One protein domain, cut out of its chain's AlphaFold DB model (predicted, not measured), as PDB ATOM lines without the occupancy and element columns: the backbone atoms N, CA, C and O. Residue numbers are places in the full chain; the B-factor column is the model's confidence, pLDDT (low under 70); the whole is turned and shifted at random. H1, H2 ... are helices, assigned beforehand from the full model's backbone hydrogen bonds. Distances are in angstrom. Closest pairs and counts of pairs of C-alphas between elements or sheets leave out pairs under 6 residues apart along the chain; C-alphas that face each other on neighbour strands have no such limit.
ATOM      1  N   ASN A 289     184.217 246.968 181.519       89.31
ATOM      2  CA  ASN A 289     184.032 248.018 180.514       89.31
ATOM      3  C   ASN A 289     183.893 249.410 181.144       89.31
ATOM      4  O   ASN A 289     184.377 250.397 180.589       89.31
ATOM      5  N   THR A 290     183.252 249.502 182.309       85.88
ATOM      6  CA  THR A 290     183.050 250.769 183.019       85.88
ATOM      7  C   THR A 290     184.373 251.304 183.561       85.88
ATOM      8  O   THR A 290     184.653 252.498 183.429       85.88
ATOM      9  N   PHE A 291     185.223 250.429 184.103       87.75
ATOM     10  CA  PHE A 291     186.555 250.809 184.576       87.75
ATOM     11  C   PHE A 291     187.502 251.154 183.438       87.75
ATOM     12  O   PHE A 291     188.165 252.181 183.512       87.75
ATOM     13  N   ASP A 292     187.529 250.359 182.373       88.06
ATOM     14  CA  ASP A 292     188.422 250.606 181.239       88.06
ATOM     15  C   ASP A 292     188.057 251.907 180.494       88.06
ATOM     16  O   ASP A 292     188.917 252.534 179.877       88.06
ATOM     17  N   ARG A 293     186.799 252.369 180.593       84.81
ATOM     18  CA  ARG A 293     186.356 253.667 180.055       84.81
ATOM     19  C   ARG A 293     186.620 254.852 180.985       84.81
ATOM     20  O   ARG A 293     186.976 255.921 180.495       84.81
ATOM     21  N   LYS A 294     186.368 254.709 182.292       81.44
ATOM     22  CA  LYS A 294     186.361 255.838 183.247       81.44
ATOM     23  C   LYS A 294     187.648 255.970 184.058       81.44
ATOM     24  O   LYS A 294     187.960 257.064 184.518       81.44
ATOM     25  N   HIS A 295     188.399 254.888 184.233       80.50
ATOM     26  CA  HIS A 295     189.579 254.853 185.086       80.50
ATOM     27  C   HIS A 295     190.859 254.662 184.270       80.50
ATOM     28  O   HIS A 295     191.009 253.697 183.526       80.50
ATOM     29  N   ALA A 296     191.834 255.555 184.458       79.25
ATOM     30  CA  ALA A 296     193.071 255.560 183.674       79.25
ATOM     31  C   ALA A 296     193.940 254.299 183.861       79.25
ATOM     32  O   ALA A 296     194.717 253.960 182.973       79.25
ATOM     33  N   LEU A 297     193.826 253.615 185.005       84.75
ATOM     34  CA  LEU A 297     194.603 252.403 185.309       84.75
ATOM     35  C   LEU A 297     193.857 251.103 184.946       84.75
ATOM     36  O   LEU A 297     194.421 250.021 185.094       84.75
ATOM     37  N   GLY A 298     192.609 251.207 184.473       88.75
ATOM     38  CA  GLY A 298     191.784 250.075 184.045       88.75
ATOM     39  C   GLY A 298     191.290 249.161 185.173       88.75
ATOM     40  O   GLY A 298     191.507 249.412 186.364       88.75
ATOM     41  N   PHE A 299     190.604 248.087 184.774       91.25
ATOM     42  CA  PHE A 299     189.968 247.119 185.676       91.25
ATOM     43  C   PHE A 299     190.952 246.285 186.510       91.25
ATOM     44  O   PHE A 299     190.701 246.017 187.684       91.25
ATOM     45  N   GLU A 300     192.090 245.890 185.934       91.31
ATOM     46  CA  GLU A 300     193.058 245.025 186.627       91.31
ATOM     47  C   GLU A 300     193.644 245.709 187.865       91.31
ATOM     48  O   GLU A 300     193.727 245.109 188.937       91.31
ATOM     49  N   HIS A 301     193.959 247.004 187.757       91.12
ATOM     50  CA  HIS A 301     194.433 247.783 188.895       91.12
ATOM     51  C   HIS A 301     193.382 247.852 190.011       91.12
ATOM     52  O   HIS A 301     193.709 247.629 191.178       91.12
ATOM     53  N   HIS A 302     192.118 248.097 189.648       91.25
ATOM     54  CA  HIS A 302     191.004 248.113 190.592       91.25
ATOM     55  C   HIS A 302     190.872 246.772 191.331       91.25
ATOM     56  O   HIS A 302     190.792 246.750 192.558       91.25
ATOM     57  N   ARG A 303     190.921 245.644 190.611       91.88
ATOM     58  CA  ARG A 303     190.800 244.299 191.193       91.88
ATOM     59  C   ARG A 303     191.950 243.950 192.142       91.88
ATOM     60  O   ARG A 303     191.730 243.317 193.170       91.88
ATOM     61  N   GLU A 304     193.176 244.338 191.807       91.56
ATOM     62  CA  GLU A 304     194.360 243.934 192.572       91.56
ATOM     63  C   GLU A 304     194.686 244.854 193.752       91.56
ATOM     64  O   GLU A 304     195.157 244.358 194.779       91.56
ATOM     65  N   HIS A 305     194.441 246.161 193.622       89.44
ATOM     66  CA  HIS A 305     194.912 247.169 194.580       89.44
ATOM     67  C   HIS A 305     193.785 247.839 195.369       89.44
ATOM     68  O   HIS A 305     193.974 248.130 196.548       89.44
ATOM     69  N   GLU A 306     192.613 248.051 194.764       90.12
ATOM     70  CA  GLU A 306     191.468 248.659 195.455       90.12
ATOM     71  C   GLU A 306     190.581 247.575 196.083       90.12
ATOM     72  O   GLU A 306     190.396 247.527 197.299       90.12
ATOM     73  N   HIS A 307     190.067 246.656 195.265       92.19
ATOM     74  CA  HIS A 307     189.091 245.629 195.641       92.19
ATOM     75  C   HIS A 307     189.679 244.214 195.632       92.19
ATOM     76  O   HIS A 307     189.114 243.271 195.078       92.19
ATOM     77  N   ASN A 308     190.811 244.051 196.316       93.62
ATOM     78  CA  ASN A 308     191.433 242.744 196.476       93.62
ATOM     79  C   ASN A 308     190.689 241.887 197.512       93.62
ATOM     80  O   ASN A 308     190.661 242.216 198.700       93.62
ATOM     81  N   ILE A 309     190.158 240.745 197.076       92.38
ATOM     82  CA  ILE A 309     189.376 239.811 197.905       92.38
ATOM     83  C   ILE A 309     190.145 239.389 199.170       92.38
ATOM     84  O   ILE A 309     189.577 239.313 200.264       92.38
ATOM     85  N   TRP A 310     191.456 239.168 199.056       94.44
ATOM     86  CA  TRP A 310     192.287 238.724 200.175       94.44
ATOM     87  C   TRP A 310     192.476 239.809 201.230       94.44
ATOM     88  O   TRP A 310     192.539 239.498 202.418       94.44
ATOM     89  N   ASN A 311     192.512 241.082 200.831       94.19
ATOM     90  CA  ASN A 311     192.631 242.189 201.778       94.19
ATOM     91  C   ASN A 311     191.368 242.326 202.635       94.19
ATOM     92  O   ASN A 311     191.481 242.525 203.844       94.19
ATOM     93  N   TYR A 312     190.183 242.120 202.050       92.69
ATOM     94  CA  TYR A 312     188.928 242.066 202.808       92.69
ATOM     95  C   TYR A 312     188.924 240.914 203.819       92.69
ATOM     96  O   TYR A 312     188.617 241.123 204.995       92.69
ATOM     97  N   LEU A 313     189.336 239.711 203.404       92.44
ATOM     98  CA  LEU A 313     189.442 238.564 204.310       92.44
ATOM     99  C   LEU A 313     190.443 238.826 205.449       92.44
ATOM    100  O   LEU A 313     190.139 238.584 206.618       92.44
ATOM    101  N   ASN A 314     191.619 239.364 205.121       94.19
ATOM    102  CA  ASN A 314     192.649 239.711 206.097       94.19
ATOM    103  C   ASN A 314     192.158 240.767 207.090       94.19
ATOM    104  O   ASN A 314     192.448 240.654 208.280       94.19
ATOM    105  N   PHE A 315     191.381 241.752 206.636       93.06
ATOM    106  CA  PHE A 315     190.791 242.771 207.499       93.06
ATOM    107  C   PHE A 315     189.768 242.176 208.476       93.06
ATOM    108  O   PHE A 315     189.827 242.451 209.674       93.06
ATOM    109  N   ILE A 316     188.894 241.277 208.016       90.50
ATOM    110  CA  ILE A 316     187.941 240.581 208.898       90.50
ATOM    111  C   ILE A 316     188.685 239.732 209.944       90.50
ATOM    112  O   ILE A 316     188.339 239.750 211.128       90.50
ATOM    113  N   ILE A 317     189.739 239.014 209.542       90.38
ATOM    114  CA  ILE A 317     190.587 238.246 210.470       90.38
ATOM    115  C   ILE A 317     191.307 239.180 211.455       90.38
ATOM    116  O   ILE A 317     191.416 238.851 212.639       90.38
ATOM    117  N   HIS A 318     191.777 240.340 210.993       91.12
ATOM    118  CA  HIS A 318     192.425 241.353 211.821       91.12
ATOM    119  C   HIS A 318     191.482 241.864 212.917       91.12
ATOM    120  O   HIS A 318     191.850 241.827 214.092       91.12
ATOM    121  N   LEU A 319     190.244 242.223 212.561       90.38
ATOM    122  CA  LEU A 319     189.219 242.638 213.521       90.38
ATOM    123  C   LEU A 319     188.911 241.541 214.547       90.38
ATOM    124  O   LEU A 319     188.716 241.839 215.719       90.38
ATOM    125  N   ARG A 320     188.904 240.264 214.146       86.12
ATOM    126  CA  ARG A 320     188.660 239.146 215.076       86.12
ATOM    127  C   ARG A 320     189.795 238.914 216.079       86.12
ATOM    128  O   ARG A 320     189.522 238.433 217.171       86.12
ATOM    129  N   LYS A 321     191.047 239.204 215.714       86.69
ATOM    130  CA  LYS A 321     192.223 238.965 216.576       86.69
ATOM    131  C   LYS A 321     192.601 240.163 217.443       86.69
ATOM    132  O   LYS A 321     193.186 239.978 218.506       86.69
ATOM    133  N   LYS A 322     192.346 241.377 216.961       88.50
ATOM    134  CA  LYS A 322     192.708 242.619 217.646       88.50
ATOM    135  C   LYS A 322     191.777 242.874 218.835       88.50
ATOM    136  O   LYS A 322     190.598 242.529 218.786       88.50
ATOM    137  N   SER A 323     192.323 243.446 219.909       86.88
ATOM    138  CA  SER A 323     191.559 243.734 221.123       86.88
ATOM    139  C   SER A 323     190.552 244.866 220.880       86.88
ATOM    140  O   SER A 323     190.828 245.797 220.123       86.88
ATOM    141  N   VAL A 324     189.391 244.799 221.541       86.06
ATOM    142  CA  VAL A 324     188.306 245.781 221.359       86.06
ATOM    143  C   VAL A 324     188.736 247.196 221.759       86.06
ATOM    144  O   VAL A 324     188.274 248.176 221.183       86.06
ATOM    145  N   THR A 325     189.653 247.318 222.721       87.38
ATOM    146  CA  THR A 325     190.168 248.610 223.195       87.38
ATOM    147  C   THR A 325     191.124 249.281 222.214       87.38
ATOM    148  O   THR A 325     191.303 250.492 222.292       87.38
ATOM    149  N   ASP A 326     191.716 248.519 221.290       91.75
ATOM    150  CA  ASP A 326     192.692 249.030 220.320       91.75
ATOM    151  C   ASP A 326     192.051 249.400 218.974       91.75
ATOM    152  O   ASP A 326     192.758 249.775 218.030       91.75
ATOM    153  N   TYR A 327     190.731 249.250 218.840       92.00
ATOM    154  CA  TYR A 327     190.044 249.559 217.594       92.00
ATOM    155  C   TYR A 327     190.071 251.057 217.282       92.00
ATOM    156  O   TYR A 327     189.812 251.916 218.125       92.00
ATOM    157  N   THR A 328     190.345 251.371 216.021       94.19
ATOM    158  CA  THR A 328     190.138 252.715 215.474       94.19
ATOM    159  C   THR A 328     188.648 252.967 215.213       94.19
ATOM    160  O   THR A 328     187.843 252.038 215.194       94.19
ATOM    161  N   GLY A 329     188.249 254.223 214.984       92.38
ATOM    162  CA  GLY A 329     186.846 254.571 214.704       92.38
ATOM    163  C   GLY A 329     186.200 253.732 213.582       92.38
ATOM    164  O   GLY A 329     185.158 253.123 213.826       92.38
ATOM    165  N   PRO A 330     186.814 253.631 212.383       91.44
ATOM    166  CA  PRO A 330     186.298 252.798 211.294       91.44
ATOM    167  C   PRO A 330     186.280 251.300 211.619       91.44
ATOM    168  O   PRO A 330     185.340 250.607 211.242       91.44
ATOM    169  N   GLU A 331     187.284 250.792 212.338       94.19
ATOM    170  CA  GLU A 331     187.328 249.384 212.750       94.19
ATOM    171  C   GLU A 331     186.178 249.042 213.700       94.19
ATOM    172  O   GLU A 331     185.502 248.036 213.496       94.19
ATOM    173  N   SER A 332     185.910 249.906 214.684       91.94
ATOM    174  CA  SER A 332     184.773 249.769 215.599       91.94
ATOM    175  C   SER A 332     183.438 249.807 214.855       91.94
ATOM    176  O   SER A 332     182.559 248.999 215.141       91.94
ATOM    177  N   TYR A 333     183.299 250.698 213.867       91.88
ATOM    178  CA  TYR A 333     182.106 250.771 213.025       91.88
ATOM    179  C   TYR A 333     181.880 249.470 212.245       91.88
ATOM    180  O   TYR A 333     180.811 248.873 212.343       91.88
ATOM    181  N   VAL A 334     182.894 248.978 211.522       92.44
ATOM    182  CA  VAL A 334     182.763 247.728 210.755       92.44
ATOM    183  C   VAL A 334     182.550 246.533 211.682       92.44
ATOM    184  O   VAL A 334     181.747 245.659 211.371       92.44
ATOM    185  N   LYS A 335     183.208 246.494 212.845       89.50
ATOM    186  CA  LYS A 335     182.997 245.443 213.844       89.50
ATOM    187  C   LYS A 335     181.543 245.403 214.317       89.50
ATOM    188  O   LYS A 335     180.961 244.323 214.334       89.50
ATOM    189  N   GLN A 336     180.959 246.558 214.628       89.25
ATOM    190  CA  GLN A 336     179.560 246.663 215.035       89.25
ATOM    191  C   GLN A 336     178.602 246.218 213.918       89.25
ATOM    192  O   GLN A 336     177.632 245.517 214.190       89.25
ATOM    193  N   MET A 337     178.883 246.582 212.663       87.62
ATOM    194  CA  MET A 337     178.094 246.148 211.499       87.62
ATOM    195  C   MET A 337     178.176 244.627 211.302       87.62
ATOM    196  O   MET A 337     177.156 243.971 211.114       87.62
ATOM    197  N   LEU A 338     179.371 244.042 211.439       86.81
ATOM    198  CA  LEU A 338     179.573 242.591 211.371       86.81
ATOM    199  C   LEU A 338     178.847 241.848 212.501       86.81
ATOM    200  O   LEU A 338     178.272 240.790 212.252       86.81
ATOM    201  N   GLU A 339     178.855 242.386 213.724       82.31
ATOM    202  CA  GLU A 339     178.085 241.848 214.857       82.31
ATOM    203  C   GLU A 339     176.573 241.959 214.622       82.31
ATOM    204  O   GLU A 339     175.824 241.052 214.975       82.31
ATOM    205  N   ALA A 340     176.126 243.028 213.959       83.19
ATOM    206  CA  ALA A 340     174.740 243.215 213.539       83.19
ATOM    207  C   ALA A 340     174.350 242.398 212.289       83.19
ATOM    208  O   ALA A 340     173.200 242.478 211.861       83.19
ATOM    209  N   ARG A 341     175.284 241.630 211.697       76.50
ATOM    210  CA  ARG A 341     175.146 240.959 210.386       76.50
ATOM    211  C   ARG A 341     174.738 241.904 209.242       76.50
ATOM    212  O   ARG A 341     174.215 241.461 208.223       76.50
ATOM    213  N   ASP A 342     175.026 243.194 209.378       85.31
ATOM    214  CA  ASP A 342     174.796 244.189 208.337       85.31
ATOM    215  C   ASP A 342     176.011 244.262 207.398       85.31
ATOM    216  O   ASP A 342     177.125 244.615 207.794       85.31
ATOM    217  N   LEU A 343     175.795 243.918 206.127       86.06
ATOM    218  CA  LEU A 343     176.818 243.930 205.076       86.06
ATOM    219  C   LEU A 343     176.859 245.255 204.299       86.06
ATOM    220  O   LEU A 343     177.611 245.374 203.332       86.06
ATOM    221  N   SER A 344     176.109 246.273 204.728       86.81
ATOM    222  CA  SER A 344     176.024 247.580 204.056       86.81
ATOM    223  C   SER A 344     177.351 248.340 203.979       86.81
ATOM    224  O   SER A 344     177.475 249.281 203.196       86.81
ATOM    225  N   PHE A 345     178.356 247.951 204.772       87.81
ATOM    226  CA  PHE A 345     179.695 248.541 204.699       87.81
ATOM    227  C   PHE A 345     180.461 248.137 203.427       87.81
ATOM    228  O   PHE A 345     181.428 248.813 203.069       87.81
ATOM    229  N   PHE A 346     180.061 247.058 202.740       90.69
ATOM    230  CA  PHE A 346     180.650 246.698 201.452       90.69
ATOM    231  C   PHE A 346     180.261 247.723 200.373       90.69
ATOM    232  O   PHE A 346     179.100 248.138 200.294       90.69
ATOM    233  N   PRO A 347     181.200 248.131 199.503       88.69
ATOM    234  CA  PRO A 347     180.953 249.177 198.520       88.69
ATOM    235  C   PRO A 347     180.225 248.627 197.280       88.69
ATOM    236  O   PRO A 347     180.783 248.537 196.189       88.69
ATOM    237  N   ILE A 348     178.951 248.262 197.438       85.75
ATOM    238  CA  ILE A 348     178.101 247.777 196.340       85.75
ATOM    239  C   ILE A 348     177.859 248.922 195.349       85.75
ATOM    240  O   ILE A 348     177.368 249.987 195.732       85.75
ATOM    241  N   LEU A 349     178.212 248.705 194.077       82.31
ATOM    242  CA  LEU A 349     178.130 249.678 192.978       82.31
ATOM    243  C   LEU A 349     178.833 251.016 193.273       82.31
ATOM    244  O   LEU A 349     178.471 252.059 192.724       82.31
ATOM    245  N   LYS A 350     179.830 251.005 194.164       82.69
ATOM    246  CA  LYS A 350     180.581 252.189 194.595       82.69
ATOM    247  C   LYS A 350     182.066 251.872 194.621       82.69
ATOM    248  O   LYS A 350     182.464 250.756 194.931       82.69
ATOM    249  N   THR A 351     182.893 252.861 194.304       82.31
ATOM    250  CA  THR A 351     184.356 252.738 194.371       82.31
ATOM    251  C   THR A 351     184.975 254.087 194.716       82.31
ATOM    252  O   THR A 351     184.316 255.120 194.600       82.31
ATOM    253  N   SER A 352     186.237 254.091 195.142       78.69
ATOM    254  CA  SER A 352     187.018 255.321 195.324       78.69
ATOM    255  C   SER A 352     187.380 255.999 194.001       78.69
ATOM    256  O   SER A 352     187.575 257.211 193.968       78.69
ATOM    257  N   SER A 353     187.488 255.214 192.929       72.50
ATOM    258  CA  SER A 353     187.963 255.624 191.607       72.50
ATOM    259  C   SER A 353     186.845 256.106 190.675       72.50
ATOM    260  O   SER A 353     187.100 256.915 189.785       72.50
ATOM    261  N   ILE A 354     185.607 255.649 190.884       72.56
ATOM    262  CA  ILE A 354     184.417 256.017 190.104       72.56
ATOM    263  C   ILE A 354     183.334 256.528 191.059       72.56
ATOM    264  O   ILE A 354     182.828 255.785 191.906       72.56
ATOM    265  N   ILE A 355     182.964 257.800 190.903       65.38
ATOM    266  CA  ILE A 355     181.945 258.474 191.718       65.38
ATOM    267  C   ILE A 355     180.546 257.991 191.287       65.38
ATOM    268  O   ILE A 355     180.260 257.825 190.104       65.38
ATOM    269  N   PHE A 356     179.651 257.767 192.256       58.72
ATOM    270  CA  PHE A 356     178.315 257.167 192.070       58.72
ATOM    271  C   PHE A 356     177.410 257.881 191.039       58.72
ATOM    272  O   PHE A 356     176.533 257.255 190.434       58.72
ATOM    273  N   GLU A 357     177.622 259.177 190.801       60.50
ATOM    274  CA  GLU A 357     176.891 259.951 189.785       60.50
ATOM    275  C   GLU A 357     177.130 259.409 188.368       60.50
ATOM    276  O   GLU A 357     176.198 259.353 187.567       60.50
ATOM    277  N   ASP A 358     178.325 258.891 188.082       59.59
ATOM    278  CA  ASP A 358     178.650 258.351 186.763       59.59
ATOM    279  C   ASP A 358     178.018 256.976 186.515       59.59
ATOM    280  O   ASP A 358     177.790 256.611 185.363       59.59
ATOM    281  N   VAL A 359     177.754 256.195 187.567       59.50
ATOM    282  CA  VAL A 359     177.173 254.842 187.464       59.50
ATOM    283  C   VAL A 359     175.647 254.907 187.422       59.50
ATOM    284  O   VAL A 359     175.021 254.236 186.606       59.50
ATOM    285  N   SER A 360     175.031 255.750 188.257       61.50
ATOM    286  CA  SER A 360     173.567 255.884 188.300       61.50
ATOM    287  C   SER A 360     172.990 256.437 186.993       61.50
ATOM    288  O   SER A 360     171.979 255.926 186.510       61.50
ATOM    289  N   ASN A 361     173.670 257.405 186.370       63.66
ATOM    290  CA  ASN A 361     173.285 257.937 185.066       63.66
ATOM    291  C   ASN A 361     173.367 256.879 183.960       63.66
ATOM    292  O   ASN A 361     172.487 256.828 183.108       63.66
ATOM    293  N   GLU A 362     174.368 255.999 183.983       66.88
ATOM    294  CA  GLU A 362     174.540 254.960 182.961       66.88
ATOM    295  C   GLU A 362     173.496 253.840 183.101       66.88
ATOM    296  O   GLU A 362     172.872 253.462 182.115       66.88
ATOM    297  N   VAL A 363     173.192 253.402 184.331       69.94
ATOM    298  CA  VAL A 363     172.110 252.431 184.601       69.94
ATOM    299  C   VAL A 363     170.735 252.997 184.232       69.94
ATOM    300  O   VAL A 363     169.872 252.279 183.720       69.94
ATOM    301  N   LEU A 364     170.505 254.290 184.490       70.81
ATOM    302  CA  LEU A 364     169.283 254.971 184.065       70.81
ATOM    303  C   LEU A 364     169.200 255.069 182.540       70.81
ATOM    304  O   LEU A 364     168.142 254.778 181.988       70.81
ATOM    305  N   LEU A 365     170.296 255.421 181.865       74.19
ATOM    306  CA  LEU A 365     170.353 255.480 180.405       74.19
ATOM    307  C   LEU A 365     170.093 254.105 179.780       74.19
ATOM    308  O   LEU A 365     169.238 254.009 178.907       74.19
ATOM    309  N   GLU A 366     170.713 253.035 180.283       81.88
ATOM    310  CA  GLU A 366     170.505 251.678 179.762       81.88
ATOM    311  C   GLU A 366     169.051 251.202 179.956       81.88
ATOM    312  O   GLU A 366     168.450 250.596 179.065       81.88
ATOM    313  N   ARG A 367     168.431 251.514 181.106       79.19
ATOM    314  CA  ARG A 367     167.004 251.224 181.343       79.19
ATOM    315  C   ARG A 367     166.092 252.013 180.412       79.19
ATOM    316  O   ARG A 367     165.115 251.450 179.920       79.19
ATOM    317  N   VAL A 368     166.388 253.290 180.181       81.38
ATOM    318  CA  VAL A 368     165.636 254.130 179.241       81.38
ATOM    319  C   VAL A 368     165.768 253.583 177.819       81.38
ATOM    320  O   VAL A 368     164.767 253.501 177.110       81.38
ATOM    321  N   GLU A 369     166.957 253.129 177.427       87.38
ATOM    322  CA  GLU A 369     167.213 252.560 176.105       87.38
ATOM    323  C   GLU A 369     166.442 251.245 175.901       87.38
ATOM    324  O   GLU A 369     165.680 251.129 174.939       87.38
ATOM    325  N   LYS A 370     166.497 250.310 176.863       87.38
ATOM    326  CA  LYS A 370     165.695 249.069 176.841       87.38
ATOM    327  C   LYS A 370     164.189 249.335 176.785       87.38
ATOM    328  O   LYS A 370     163.482 248.686 176.013       87.38
ATOM    329  N   LEU A 371     163.690 250.292 177.572       85.88
ATOM    330  CA  LEU A 371     162.275 250.680 177.545       85.88
ATOM    331  C   LEU A 371     161.882 251.288 176.196       85.88
ATOM    332  O   LEU A 371     160.807 250.982 175.683       85.88
ATOM    333  N   SER A 372     162.750 252.106 175.593       87.44
ATOM    334  CA  SER A 372     162.510 252.673 174.261       87.44
ATOM    335  C   SER A 372     162.433 251.585 173.185       87.44
ATOM    336  O   SER A 372     161.554 251.625 172.322       87.44
ATOM    337  N   GLN A 373     163.283 250.560 173.290       91.25
ATOM    338  CA  GLN A 373     163.327 249.443 172.356       91.25
ATOM    339  C   GLN A 373     162.054 248.593 172.460       91.25
ATOM    340  O   GLN A 373     161.393 248.350 171.450       91.25
ATOM    341  N   GLN A 374     161.624 248.258 173.680       90.00
ATOM    342  CA  GLN A 374     160.357 247.557 173.924       90.00
ATOM    343  C   GLN A 374     159.137 248.358 173.455       90.00
ATOM    344  O   GLN A 374     158.188 247.792 172.907       90.00
ATOM    345  N   LEU A 375     159.145 249.682 173.646       89.75
ATOM    346  CA  LEU A 375     158.076 250.551 173.161       89.75
ATOM    347  C   LEU A 375     158.018 250.547 171.626       89.75
ATOM    348  O   LEU A 375     156.927 250.484 171.061       89.75
ATOM    349  N   SER A 376     159.174 250.560 170.954       89.44
ATOM    350  CA  SER A 376     159.251 250.501 169.490       89.44
ATOM    351  C   SER A 376     158.710 249.178 168.933       89.44
ATOM    352  O   SER A 376     157.896 249.193 168.010       89.44
ATOM    353  N   GLU A 377     159.050 248.045 169.555       92.50
ATOM    354  CA  GLU A 377     158.540 246.726 169.164       92.50
ATOM    355  C   GLU A 377     157.028 246.608 169.384       92.50
ATOM    356  O   GLU A 377     156.301 246.107 168.527       92.50
ATOM    357  N   ASN A 378     156.526 247.104 170.518       88.62
ATOM    358  CA  ASN A 378     155.092 247.106 170.802       88.62
ATOM    359  C   ASN A 378     154.318 248.011 169.837       88.62
ATOM    360  O   ASN A 378     153.222 247.652 169.413       88.62
ATOM    361  N   THR A 379     154.893 249.150 169.449       90.88
ATOM    362  CA  THR A 379     154.286 250.055 168.463       90.88
ATOM    363  C   THR A 379     154.189 249.377 167.095       90.88
ATOM    364  O   THR A 379     153.110 249.356 166.508       90.88
ATOM    365  N   GLN A 380     155.255 248.710 166.639       90.44
ATOM    366  CA  GLN A 380     155.242 247.937 165.390       90.44
ATOM    367  C   GLN A 380     154.214 246.795 165.413       90.44
ATOM    368  O   GLN A 380     153.534 246.550 164.418       90.44
ATOM    369  N   ARG A 381     154.051 246.107 166.553       88.25
ATOM    370  CA  ARG A 381     153.015 245.071 166.715       88.25
ATOM    371  C   ARG A 381     151.602 245.642 166.614       88.25
ATOM    372  O   ARG A 381     150.746 245.013 166.000       88.25
ATOM    373  N   ILE A 382     151.353 246.814 167.197       86.56
ATOM    374  CA  ILE A 382     150.048 247.487 167.113       86.56
ATOM    375  C   ILE A 382     149.761 247.927 165.675       86.56
ATOM    376  O   ILE A 382     148.652 247.715 165.192       86.56
ATOM    377  N   GLU A 383     150.749 248.481 164.971       89.94
ATOM    378  CA  GLU A 383     150.608 248.852 163.558       89.94
ATOM    379  C   GLU A 383     150.318 247.635 162.672       89.94
ATOM    380  O   GLU A 383     149.451 247.707 161.803       89.94
ATOM    381  N   ALA A 384     150.971 246.497 162.930       85.12
ATOM    382  CA  ALA A 384     150.711 245.252 162.213       85.12
ATOM    383  C   ALA A 384     149.288 244.713 162.455       85.12
ATOM    384  O   ALA A 384     148.656 244.234 161.517       85.12
ATOM    385  N   ILE A 385     148.762 244.830 163.681       84.75
ATOM    386  CA  ILE A 385     147.376 244.453 164.016       84.75
ATOM    387  C   ILE A 385     146.367 245.431 163.398       84.75
ATOM    388  O   ILE A 385     145.289 245.022 162.989       84.75
ATOM    389  N   ALA A 386     146.694 246.720 163.308       79.19
ATOM    390  CA  ALA A 386     145.816 247.715 162.694       79.19
ATOM    391  C   ALA A 386     145.717 247.578 161.159       79.19
ATOM    392  O   ALA A 386     144.796 248.127 160.556       79.19
ATOM    393  N   GLN A 387     146.671 246.882 160.529       76.19
ATOM    394  CA  GLN A 387     146.704 246.614 159.086       76.19
ATOM    395  C   GLN A 387     146.109 245.247 158.692       76.19
ATOM    396  O   GLN A 387     145.925 245.005 157.498       76.19
ATOM    397  N   SER A 388     145.811 244.374 159.663       59.78
ATOM    398  CA  SER A 388     145.085 243.103 159.481       59.78
ATOM    399  C   SER A 388     143.600 243.266 159.764       59.78
ATOM    400  O   SER A 388     142.790 242.700 158.998       59.78
TER     401      SER A 388
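What this domain is: This is residues 289 to 388 of the 388 residues of the protein "Hypothetical protein" of Haptolina ericina (UniProt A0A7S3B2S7). A long helical arm, residues 363 to 388, of which 363 to 386 belong to H5, sticks out from a loose body where H1 to H4 follow one another and loop residues 340 to 355 fold back from H4. The printed part has 100 residues with five named helices, H1 to H5 in order, and no named strand: all helix. It is extended, radius of gyration of the C-alphas 22.4 A, spanning 77 by 34 by 21 A.

Where its parts are: Find C-alpha 289 at (184.032, 248.018, 180.514), where H1, residues 289 to 294, begins. Next come H2, residues 298 to 306, H3, residues 309 to 321, and H4, residues 329 to 339. H5, residues 356 to 386, runs 44.8 A to C-alpha 386 at (145.816, 247.715, 162.694).

How they stand to each other: H1 and H2 touch, about perpendicular at 86 degrees; their closest C-alphas, Asp 292 and Gly 298, are 4.4 A apart. H2 and H3 are only just apart, closest 8.2 A. H3 and H4 are close but not clearly touching, closest C-alphas Leu 319 and Lys 335, 6.8 A. H5 touches no helix. Each O i to N i+4 pair is within hydrogen-bond range in H1, H3 and H4, 4 of 5 in H2, 26 of 27 in H5.

The domain as a whole: The farthest C-alphas, Thr 325 and Ser 388, are 78.2 A apart. The printed part has no cut; H4 to H5 is a long link. Look for pLDDT under 70 at residues 355 to 363 and 388.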